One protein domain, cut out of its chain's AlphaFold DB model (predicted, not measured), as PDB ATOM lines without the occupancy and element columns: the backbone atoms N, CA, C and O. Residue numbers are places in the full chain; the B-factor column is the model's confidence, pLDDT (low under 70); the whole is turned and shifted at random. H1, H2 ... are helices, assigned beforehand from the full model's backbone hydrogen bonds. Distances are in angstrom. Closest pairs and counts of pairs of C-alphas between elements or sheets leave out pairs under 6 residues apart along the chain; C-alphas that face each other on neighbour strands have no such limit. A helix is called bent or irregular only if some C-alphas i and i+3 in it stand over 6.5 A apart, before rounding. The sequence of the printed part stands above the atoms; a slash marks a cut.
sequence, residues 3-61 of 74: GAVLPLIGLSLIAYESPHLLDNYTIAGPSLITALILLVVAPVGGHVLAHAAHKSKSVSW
ATOM      1  N   GLY A   3      17.392  68.339 129.330       81.06
ATOM      2  CA  GLY A   3      15.999  68.777 129.455       81.06
ATOM      3  C   GLY A   3      15.385  69.339 128.166       81.06
ATOM      4  O   GLY A   3      14.169  69.390 128.072       81.06
ATOM      5  N   ALA A   4      16.196  69.718 127.171       89.62
ATOM      6  CA  ALA A   4      15.719  70.249 125.894       89.62
ATOM      7  C   ALA A   4      15.393  69.174 124.838       89.62
ATOM      8  O   ALA A   4      14.686  69.474 123.880       89.62
ATOM      9  N   VAL A   5      15.859  67.928 125.002       95.06
ATOM     10  CA  VAL A   5      15.655  66.863 123.998       95.06
ATOM     11  C   VAL A   5      14.168  66.541 123.827       95.06
ATOM     12  O   VAL A   5      13.647  66.596 122.717       95.06
ATOM     13  N   LEU A   6      13.471  66.257 124.929       95.12
ATOM     14  CA  LEU A   6      12.042  65.924 124.928       95.12
ATOM     15  C   LEU A   6      11.165  67.053 124.347       95.12
ATOM     16  O   LEU A   6      10.380  66.769 123.443       95.12
ATOM     17  N   PRO A   7      11.313  68.322 124.781       95.56
ATOM     18  CA  PRO A   7      10.593  69.444 124.184       95.56
ATOM     19  C   PRO A   7      10.828  69.614 122.682       95.56
ATOM     20  O   PRO A   7       9.877  69.889 121.962       95.56
ATOM     21  N   LEU A   8      12.060  69.435 122.190       96.50
ATOM     22  CA  LEU A   8      12.368  69.593 120.763       96.50
ATOM     23  C   LEU A   8      11.796  68.461 119.904       96.50
ATOM     24  O   LEU A   8      11.314  68.720 118.803       96.50
ATOM     25  N   ILE A   9      11.795  67.225 120.414       96.56
ATOM     26  CA  ILE A   9      11.107  66.105 119.757       96.56
ATOM     27  C   ILE A   9       9.602  66.384 119.711       96.56
ATOM     28  O   ILE A   9       8.994  66.281 118.651       96.56
ATOM     29  N   GLY A  10       9.005  66.793 120.834       95.38
ATOM     30  CA  GLY A  10       7.583  67.138 120.897       95.38
ATOM     31  C   GLY A  10       7.214  68.281 119.949       95.38
ATOM     32  O   GLY A  10       6.255  68.163 119.192       95.38
ATOM     33  N   LEU A  11       8.014  69.351 119.928       95.75
ATOM     34  CA  LEU A  11       7.853  70.472 119.002       95.75
ATOM     35  C   LEU A  11       7.933  70.012 117.547       95.75
ATOM     36  O   LEU A  11       7.119  70.440 116.737       95.75
ATOM     37  N   SER A  12       8.885  69.137 117.219       96.62
ATOM     38  CA  SER A  12       9.035  68.614 115.865       96.62
ATOM     39  C   SER A  12       7.793  67.853 115.401       96.62
ATOM     40  O   SER A  12       7.276  68.124 114.319       96.62
ATOM     41  N   LEU A  13       7.275  66.958 116.248       96.38
ATOM     42  CA  LEU A  13       6.084  66.165 115.949       96.38
ATOM     43  C   LEU A  13       4.830  67.040 115.828       96.38
ATOM     44  O   LEU A  13       4.066  66.887 114.879       96.38
ATOM     45  N   ILE A  14       4.643  67.990 116.753       95.94
ATOM     46  CA  ILE A  14       3.508  68.923 116.718       95.94
ATOM     47  C   ILE A  14       3.580  69.799 115.467       95.94
ATOM     48  O   ILE A  14       2.571  69.960 114.788       95.94
ATOM     49  N   ALA A  15       4.754  70.351 115.148       95.50
ATOM     50  CA  ALA A  15       4.938  71.176 113.962       95.50
ATOM     51  C   ALA A  15       4.646  70.375 112.687       95.50
ATOM     52  O   ALA A  15       3.927  70.865 111.827       95.50
ATOM     53  N   TYR A  16       5.123  69.131 112.587       95.50
ATOM     54  CA  TYR A  16       4.884  68.273 111.424       95.50
ATOM     55  C   TYR A  16       3.385  68.069 111.137       95.50
ATOM     56  O   TYR A  16       2.944  68.280 110.010       95.50
ATOM     57  N   GLU A  17       2.597  67.758 112.169       94.88
ATOM     58  CA  GLU A  17       1.145  67.518 112.079       94.88
ATOM     59  C   GLU A  17       0.289  68.801 112.094       94.88
ATOM     60  O   GLU A  17      -0.940  68.738 112.116       94.88
ATOM     61  N   SER A  18       0.903  69.988 112.089       93.25
ATOM     62  CA  SER A  18       0.195  71.272 112.165       93.25
ATOM     63  C   SER A  18       0.179  71.996 110.812       93.25
ATOM     64  O   SER A  18       0.981  72.906 110.599       93.25
ATOM     65  N   PRO A  19      -0.764  71.683 109.898       85.69
ATOM     66  CA  PRO A  19      -0.845  72.310 108.572       85.69
ATOM     67  C   PRO A  19      -1.229  73.799 108.618       85.69
ATOM     68  O   PRO A  19      -1.089  74.505 107.625       85.69
ATOM     69  N   HIS A  20      -1.718  74.281 109.764       86.38
ATOM     70  CA  HIS A  20      -2.065  75.688 109.989       86.38
ATOM     71  C   HIS A  20      -0.842  76.574 110.282       86.38
ATOM     72  O   HIS A  20      -0.965  77.798 110.281       86.38
ATOM     73  N   LEU A  21       0.324  75.979 110.559       86.75
ATOM     74  CA  LEU A  21       1.575  76.713 110.723       86.75
ATOM     75  C   LEU A  21       2.187  76.973 109.346       86.75
ATOM     76  O   LEU A  21       2.495  76.036 108.608       86.75
ATOM     77  N   LEU A  22       2.400  78.248 109.014       81.38
ATOM     78  CA  LEU A  22       3.236  78.613 107.875       81.38
ATOM     79  C   LEU A  22       4.656  78.085 108.142       81.38
ATOM     80  O   LEU A  22       5.178  78.261 109.242       81.38
ATOM     81  N   ASP A  23       5.250  77.403 107.163       88.44
ATOM     82  CA  ASP A  23       6.590  76.800 107.253       88.44
ATOM     83  C   ASP A  23       6.751  75.691 108.312       88.44
ATOM     84  O   ASP A  23       7.834  75.478 108.866       88.44
ATOM     85  N   ASN A  24       5.687  74.929 108.564       89.44
ATOM     86  CA  ASN A  24       5.661  73.798 109.495       89.44
ATOM     87  C   ASN A  24       6.868  72.835 109.361       89.44
ATOM     88  O   ASN A  24       7.495  72.479 110.361       89.44
ATOM     89  N   TYR A  25       7.263  72.473 108.137       92.19
ATOM     90  CA  TYR A  25       8.415  71.596 107.880       92.19
ATOM     91  C   TYR A  25       9.765  72.243 108.220       92.19
ATOM     92  O   TYR A  25      10.683  71.553 108.674       92.19
ATOM     93  N   THR A  26       9.878  73.563 108.058       94.06
ATOM     94  CA  THR A  26      11.073  74.348 108.407       94.06
ATOM     95  C   THR A  26      11.272  74.420 109.920       94.06
ATOM     96  O   THR A  26      12.395  74.587 110.386       94.06
ATOM     97  N   ILE A  27      10.207  74.242 110.704       94.12
ATOM     98  CA  ILE A  27      10.277  74.128 112.166       94.12
ATOM     99  C   ILE A  27      10.522  72.670 112.569       94.12
ATOM    100  O   ILE A  27      11.391  72.388 113.400       94.12
ATOM    101  N   ALA A  28       9.785  71.733 111.965       95.56
ATOM    102  CA  ALA A  28       9.803  70.325 112.342       95.56
ATOM    103  C   ALA A  28      11.173  69.665 112.128       95.56
ATOM    104  O   ALA A  28      11.696  69.020 113.041       95.56
ATOM    105  N   GLY A  29      11.773  69.847 110.949       95.69
ATOM    106  CA  GLY A  29      13.034  69.199 110.580       95.69
ATOM    107  C   GLY A  29      14.209  69.617 111.473       95.69
ATOM    108  O   GLY A  29      14.791  68.760 112.143       95.69
ATOM    109  N   PRO A  30      14.548  70.917 111.543       96.62
ATOM    110  CA  PRO A  30      15.638  71.404 112.383       96.62
ATOM    111  C   PRO A  30      15.454  71.062 113.860       96.62
ATOM    112  O   PRO A  30      16.411  70.627 114.491       96.62
ATOM    113  N   SER A  31      14.231  71.165 114.396       96.31
ATOM    114  CA  SER A  31      13.954  70.809 115.795       96.31
ATOM    115  C   SER A  31      14.300  69.347 116.096       96.31
ATOM    116  O   SER A  31      14.931  69.064 117.115       96.31
ATOM    117  N   LEU A  32      13.969  68.420 115.185       97.25
ATOM    118  CA  LEU A  32      14.322  67.006 115.338       97.25
ATOM    119  C   LEU A  32      15.834  66.789 115.277       97.25
ATOM    120  O   LEU A  32      16.398  66.108 116.132       97.25
ATOM    121  N   ILE A  33      16.498  67.389 114.286       97.44
ATOM    122  CA  ILE A  33      17.949  67.264 114.107       97.44
ATOM    123  C   ILE A  33      18.678  67.808 115.339       97.44
ATOM    124  O   ILE A  33      19.564  67.145 115.878       97.44
ATOM    125  N   THR A  34      18.281  68.979 115.840       96.12
ATOM    126  CA  THR A  34      18.844  69.557 117.061       96.12
ATOM    127  C   THR A  34      18.623  68.647 118.267       96.12
ATOM    128  O   THR A  34      19.555  68.456 119.046       96.12
ATOM    129  N   ALA A  35      17.444  68.037 118.416       96.25
ATOM    130  CA  ALA A  35      17.191  67.101 119.509       96.25
ATOM    131  C   ALA A  35      18.142  65.893 119.475       96.25
ATOM    132  O   ALA A  35      18.689  65.516 120.512       96.25
ATOM    133  N   LEU A  36      18.381  65.323 118.289       95.69
ATOM    134  CA  LEU A  36      19.306  64.200 118.102       95.69
ATOM    135  C   LEU A  36      20.757  64.592 118.401       95.69
ATOM    136  O   LEU A  36      21.470  63.852 119.077       95.69
ATOM    137  N   ILE A  37      21.185  65.775 117.958       96.12
ATOM    138  CA  ILE A  37      22.516  66.305 118.279       96.12
ATOM    139  C   ILE A  37      22.661  66.466 119.795       96.12
ATOM    140  O   ILE A  37      23.641  66.000 120.371       96.12
ATOM    141  N   LEU A  38      21.679  67.078 120.463       95.06
ATOM    142  CA  LEU A  38      21.723  67.281 121.911       95.06
ATOM    143  C   LEU A  38      21.729  65.965 122.689       95.06
ATOM    144  O   LEU A  38      22.410  65.884 123.709       95.06
ATOM    145  N   LEU A  39      21.021  64.939 122.209       94.19
ATOM    146  CA  LEU A  39      21.005  63.614 122.827       94.19
ATOM    147  C   LEU A  39      22.411  63.000 122.913       94.19
ATOM    148  O   LEU A  39      22.744  62.385 123.923       94.19
ATOM    149  N   VAL A  40      23.242  63.202 121.886       94.19
ATOM    150  CA  VAL A  40      24.616  62.674 121.830       94.19
ATOM    151  C   VAL A  40      25.619  63.620 122.490       94.19
ATOM    152  O   VAL A  40      26.486  63.189 123.246       94.19
ATOM    153  N   VAL A  41      25.511  64.923 122.234       94.94
ATOM    154  CA  VAL A  41      26.499  65.910 122.694       94.94
ATOM    155  C   VAL A  41      26.383  66.173 124.196       94.94
ATOM    156  O   VAL A  41      27.400  66.395 124.850       94.94
ATOM    157  N   ALA A  42      25.182  66.116 124.781       92.25
ATOM    158  CA  ALA A  42      24.997  66.359 126.212       92.25
ATOM    159  C   ALA A  42      25.776  65.388 127.137       92.25
ATOM    160  O   ALA A  42      26.435  65.892 128.053       92.25
ATOM    161  N   PRO A  43      25.766  64.049 126.941       92.12
ATOM    162  CA  PRO A  43      26.571  63.124 127.753       92.12
ATOM    163  C   PRO A  43      28.055  63.316 127.549       92.12
ATOM    164  O   PRO A  43      28.805  63.393 128.521       92.12
ATOM    165  N   VAL A  44      28.463  63.422 126.287       94.44
ATOM    166  CA  VAL A  44      29.871  63.549 125.920       94.44
ATOM    167  C   VAL A  44      30.451  64.826 126.517       94.44
ATOM    168  O   VAL A  44      31.484  64.781 127.177       94.44
ATOM    169  N   GLY A  45      29.750  65.953 126.370       92.31
ATOM    170  CA  GLY A  45      30.160  67.229 126.947       92.31
ATOM    171  C   GLY A  45      30.252  67.175 128.469       92.31
ATOM    172  O   GLY A  45      31.253  67.609 129.030       92.31
ATOM    173  N   GLY A  46      29.256  66.591 129.144       92.94
ATOM    174  CA  GLY A  46      29.286  66.428 130.599       92.94
ATOM    175  C   GLY A  46      30.475  65.592 131.079       92.94
ATOM    176  O   GLY A  46      31.166  65.988 132.014       92.94
ATOM    177  N   HIS A  47      30.754  64.477 130.402       93.25
ATOM    178  CA  HIS A  47      31.873  63.602 130.736       93.25
ATOM    179  C   HIS A  47      33.231  64.281 130.509       93.25
ATOM    180  O   HIS A  47      34.080  64.275 131.398       93.25
ATOM    181  N   VAL A  48      33.423  64.926 129.354       95.06
ATOM    182  CA  VAL A  48      34.669  65.637 129.026       95.06
ATOM    183  C   VAL A  48      34.913  66.796 129.988       95.06
ATOM    184  O   VAL A  48      36.034  66.970 130.460       95.06
ATOM    185  N   LEU A  49      33.874  67.569 130.321       93.56
ATOM    186  CA  LEU A  49      33.987  68.664 131.282       93.56
ATOM    187  C   LEU A  49      34.317  68.157 132.688       93.56
ATOM    188  O   LEU A  49      35.185  68.732 133.339       93.56
ATOM    189  N   ALA A  50      33.681  67.073 133.145       91.06
ATOM    190  CA  ALA A  50      33.988  66.467 134.439       91.06
ATOM    191  C   ALA A  50      35.439  65.960 134.499       91.06
ATOM    192  O   ALA A  50      36.160  66.261 135.448       91.06
ATOM    193  N   HIS A  51      35.897  65.269 133.451       90.69
ATOM    194  CA  HIS A  51      37.282  64.812 133.346       90.69
ATOM    195  C   HIS A  51      38.276  65.984 133.336       90.69
ATOM    196  O   HIS A  51      39.274  65.964 134.054       90.69
ATOM    197  N   ALA A  52      37.998  67.037 132.562       92.31
ATOM    198  CA  ALA A  52      38.845  68.223 132.510       92.31
ATOM    199  C   ALA A  52      38.892  68.959 133.858       92.31
ATOM    200  O   ALA A  52      39.963  69.406 134.272       92.31
ATOM    201  N   ALA A  53      37.763  69.062 134.565       91.62
ATOM    202  CA  ALA A  53      37.695  69.656 135.898       91.62
ATOM    203  C   ALA A  53      38.522  68.864 136.924       91.62
ATOM    204  O   ALA A  53      39.270  69.472 137.690       91.62
ATOM    205  N   HIS A  54      38.446  67.527 136.883       88.69
ATOM    206  CA  HIS A  54      39.269  66.640 137.707       88.69
ATOM    207  C   HIS A  54      40.764  66.824 137.406       88.69
ATOM    208  O   HIS A  54      41.541  67.196 138.282       88.69
ATOM    209  N   LYS A  55      41.159  66.672 136.136       87.81
ATOM    210  CA  LYS A  55      42.561  66.752 135.700       87.81
ATOM    211  C   LYS A  55      43.206  68.113 135.968       87.81
ATOM    212  O   LYS A  55      44.386  68.190 136.296       87.81
ATOM    213  N   SER A  56      42.446  69.197 135.820       92.38
ATOM    214  CA  SER A  56      42.932  70.555 136.097       92.38
ATOM    215  C   SER A  56      42.966  70.904 137.586       92.38
ATOM    216  O   SER A  56      43.448  71.982 137.927       92.38
ATOM    217  N   LYS A  57      42.452  70.031 138.471       89.00
ATOM    218  CA  LYS A  57      42.268  70.299 139.909       89.00
ATOM    219  C   LYS A  57      41.542  71.627 140.169       89.00
ATOM    220  O   LYS A  57      41.788  72.303 141.163       89.00
ATOM    221  N   SER A  58      40.651  72.004 139.247       89.19
ATOM    222  CA  SER A  58      39.925  73.283 139.258       89.19
ATOM    223  C   SER A  58      38.871  73.342 140.370       89.19
ATOM    224  O   SER A  58      38.483  74.419 140.819       89.19
ATOM    225  N   VAL A  59      38.436  72.180 140.863       84.62
ATOM    226  CA  VAL A  59      37.518  72.058 141.996       84.62
ATOM    227  C   VAL A  59      38.183  71.265 143.118       84.62
ATOM    228  O   VAL A  59      38.904  70.301 142.859       84.62
ATOM    229  N   SER A  60      37.934  71.660 144.371       81.94
ATOM    230  CA  SER A  60      38.328  70.860 145.533       81.94
ATOM    231  C   SER A  60      37.457  69.607 145.573       81.94
ATOM    232  O   SER A  60      36.262  69.670 145.860       81.94
ATOM    233  N   TRP A  61      38.061  68.481 145.211       83.50
ATOM    234  CA  TRP A  61      37.432  67.170 145.159       83.50
ATOM    235  C   TRP A  61      37.957  66.336 146.330       83.50
ATOM    236  O   TRP A  61      39.164  66.156 146.469       83.50
TER     237      TRP A  61
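What this domain is: This is residues 3 to 61 of the 74 residues of the protein "Cation:proton antiporter" of Desulfurococcaceae archaeon (UniProt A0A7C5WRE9). A lopsided helical hairpin: the short H1 lies side by side with the first part of the much longer H2, and the rest of H2 runs on alone as an arm, its residues 43 to 52 standing free. The arm makes much of the length, and residues 54 to 60 stand free at its far end. The printed part has 59 residues, with two named helices, H1 then H2, no named strand, and the class all helix. It is extended, with a radius of gyration of the C-alphas of 17.1 A and spans of 54 by 14 by 13 A.

Where its parts are: H1, residues 3 to 16, begins at C-alpha 3 (15.999, 68.777, 129.455) and is 21.2 A long; it is only just irregular, with C-alphas 3 and 6 at 6.7 A. H2, residues 24 to 55, is 45.8 A long and ends at C-alpha 55 (42.561, 66.752, 135.700), with a kink of 33 degrees near residue 41.

How they stand to each other: H1 and H2 form a helical hairpin, opposite ways at a shallow tilt of 12 degrees. H2 touches H1 with residues 24 to 39 alone; the closest C-alphas, of Ser 12 and Ala 28, are 4.0 A apart. Of the O i to N i+4 pairs, 9 of 10 in H1 and 25 of 28 in H2 are within hydrogen-bond range.

The domain as a whole: The C-alphas farthest apart, of His 20 and Ser 60, are 54.0 A apart. The printed part has no cut, the link from H1 to H2 is short, and no printed residue is under 70 in pLDDT.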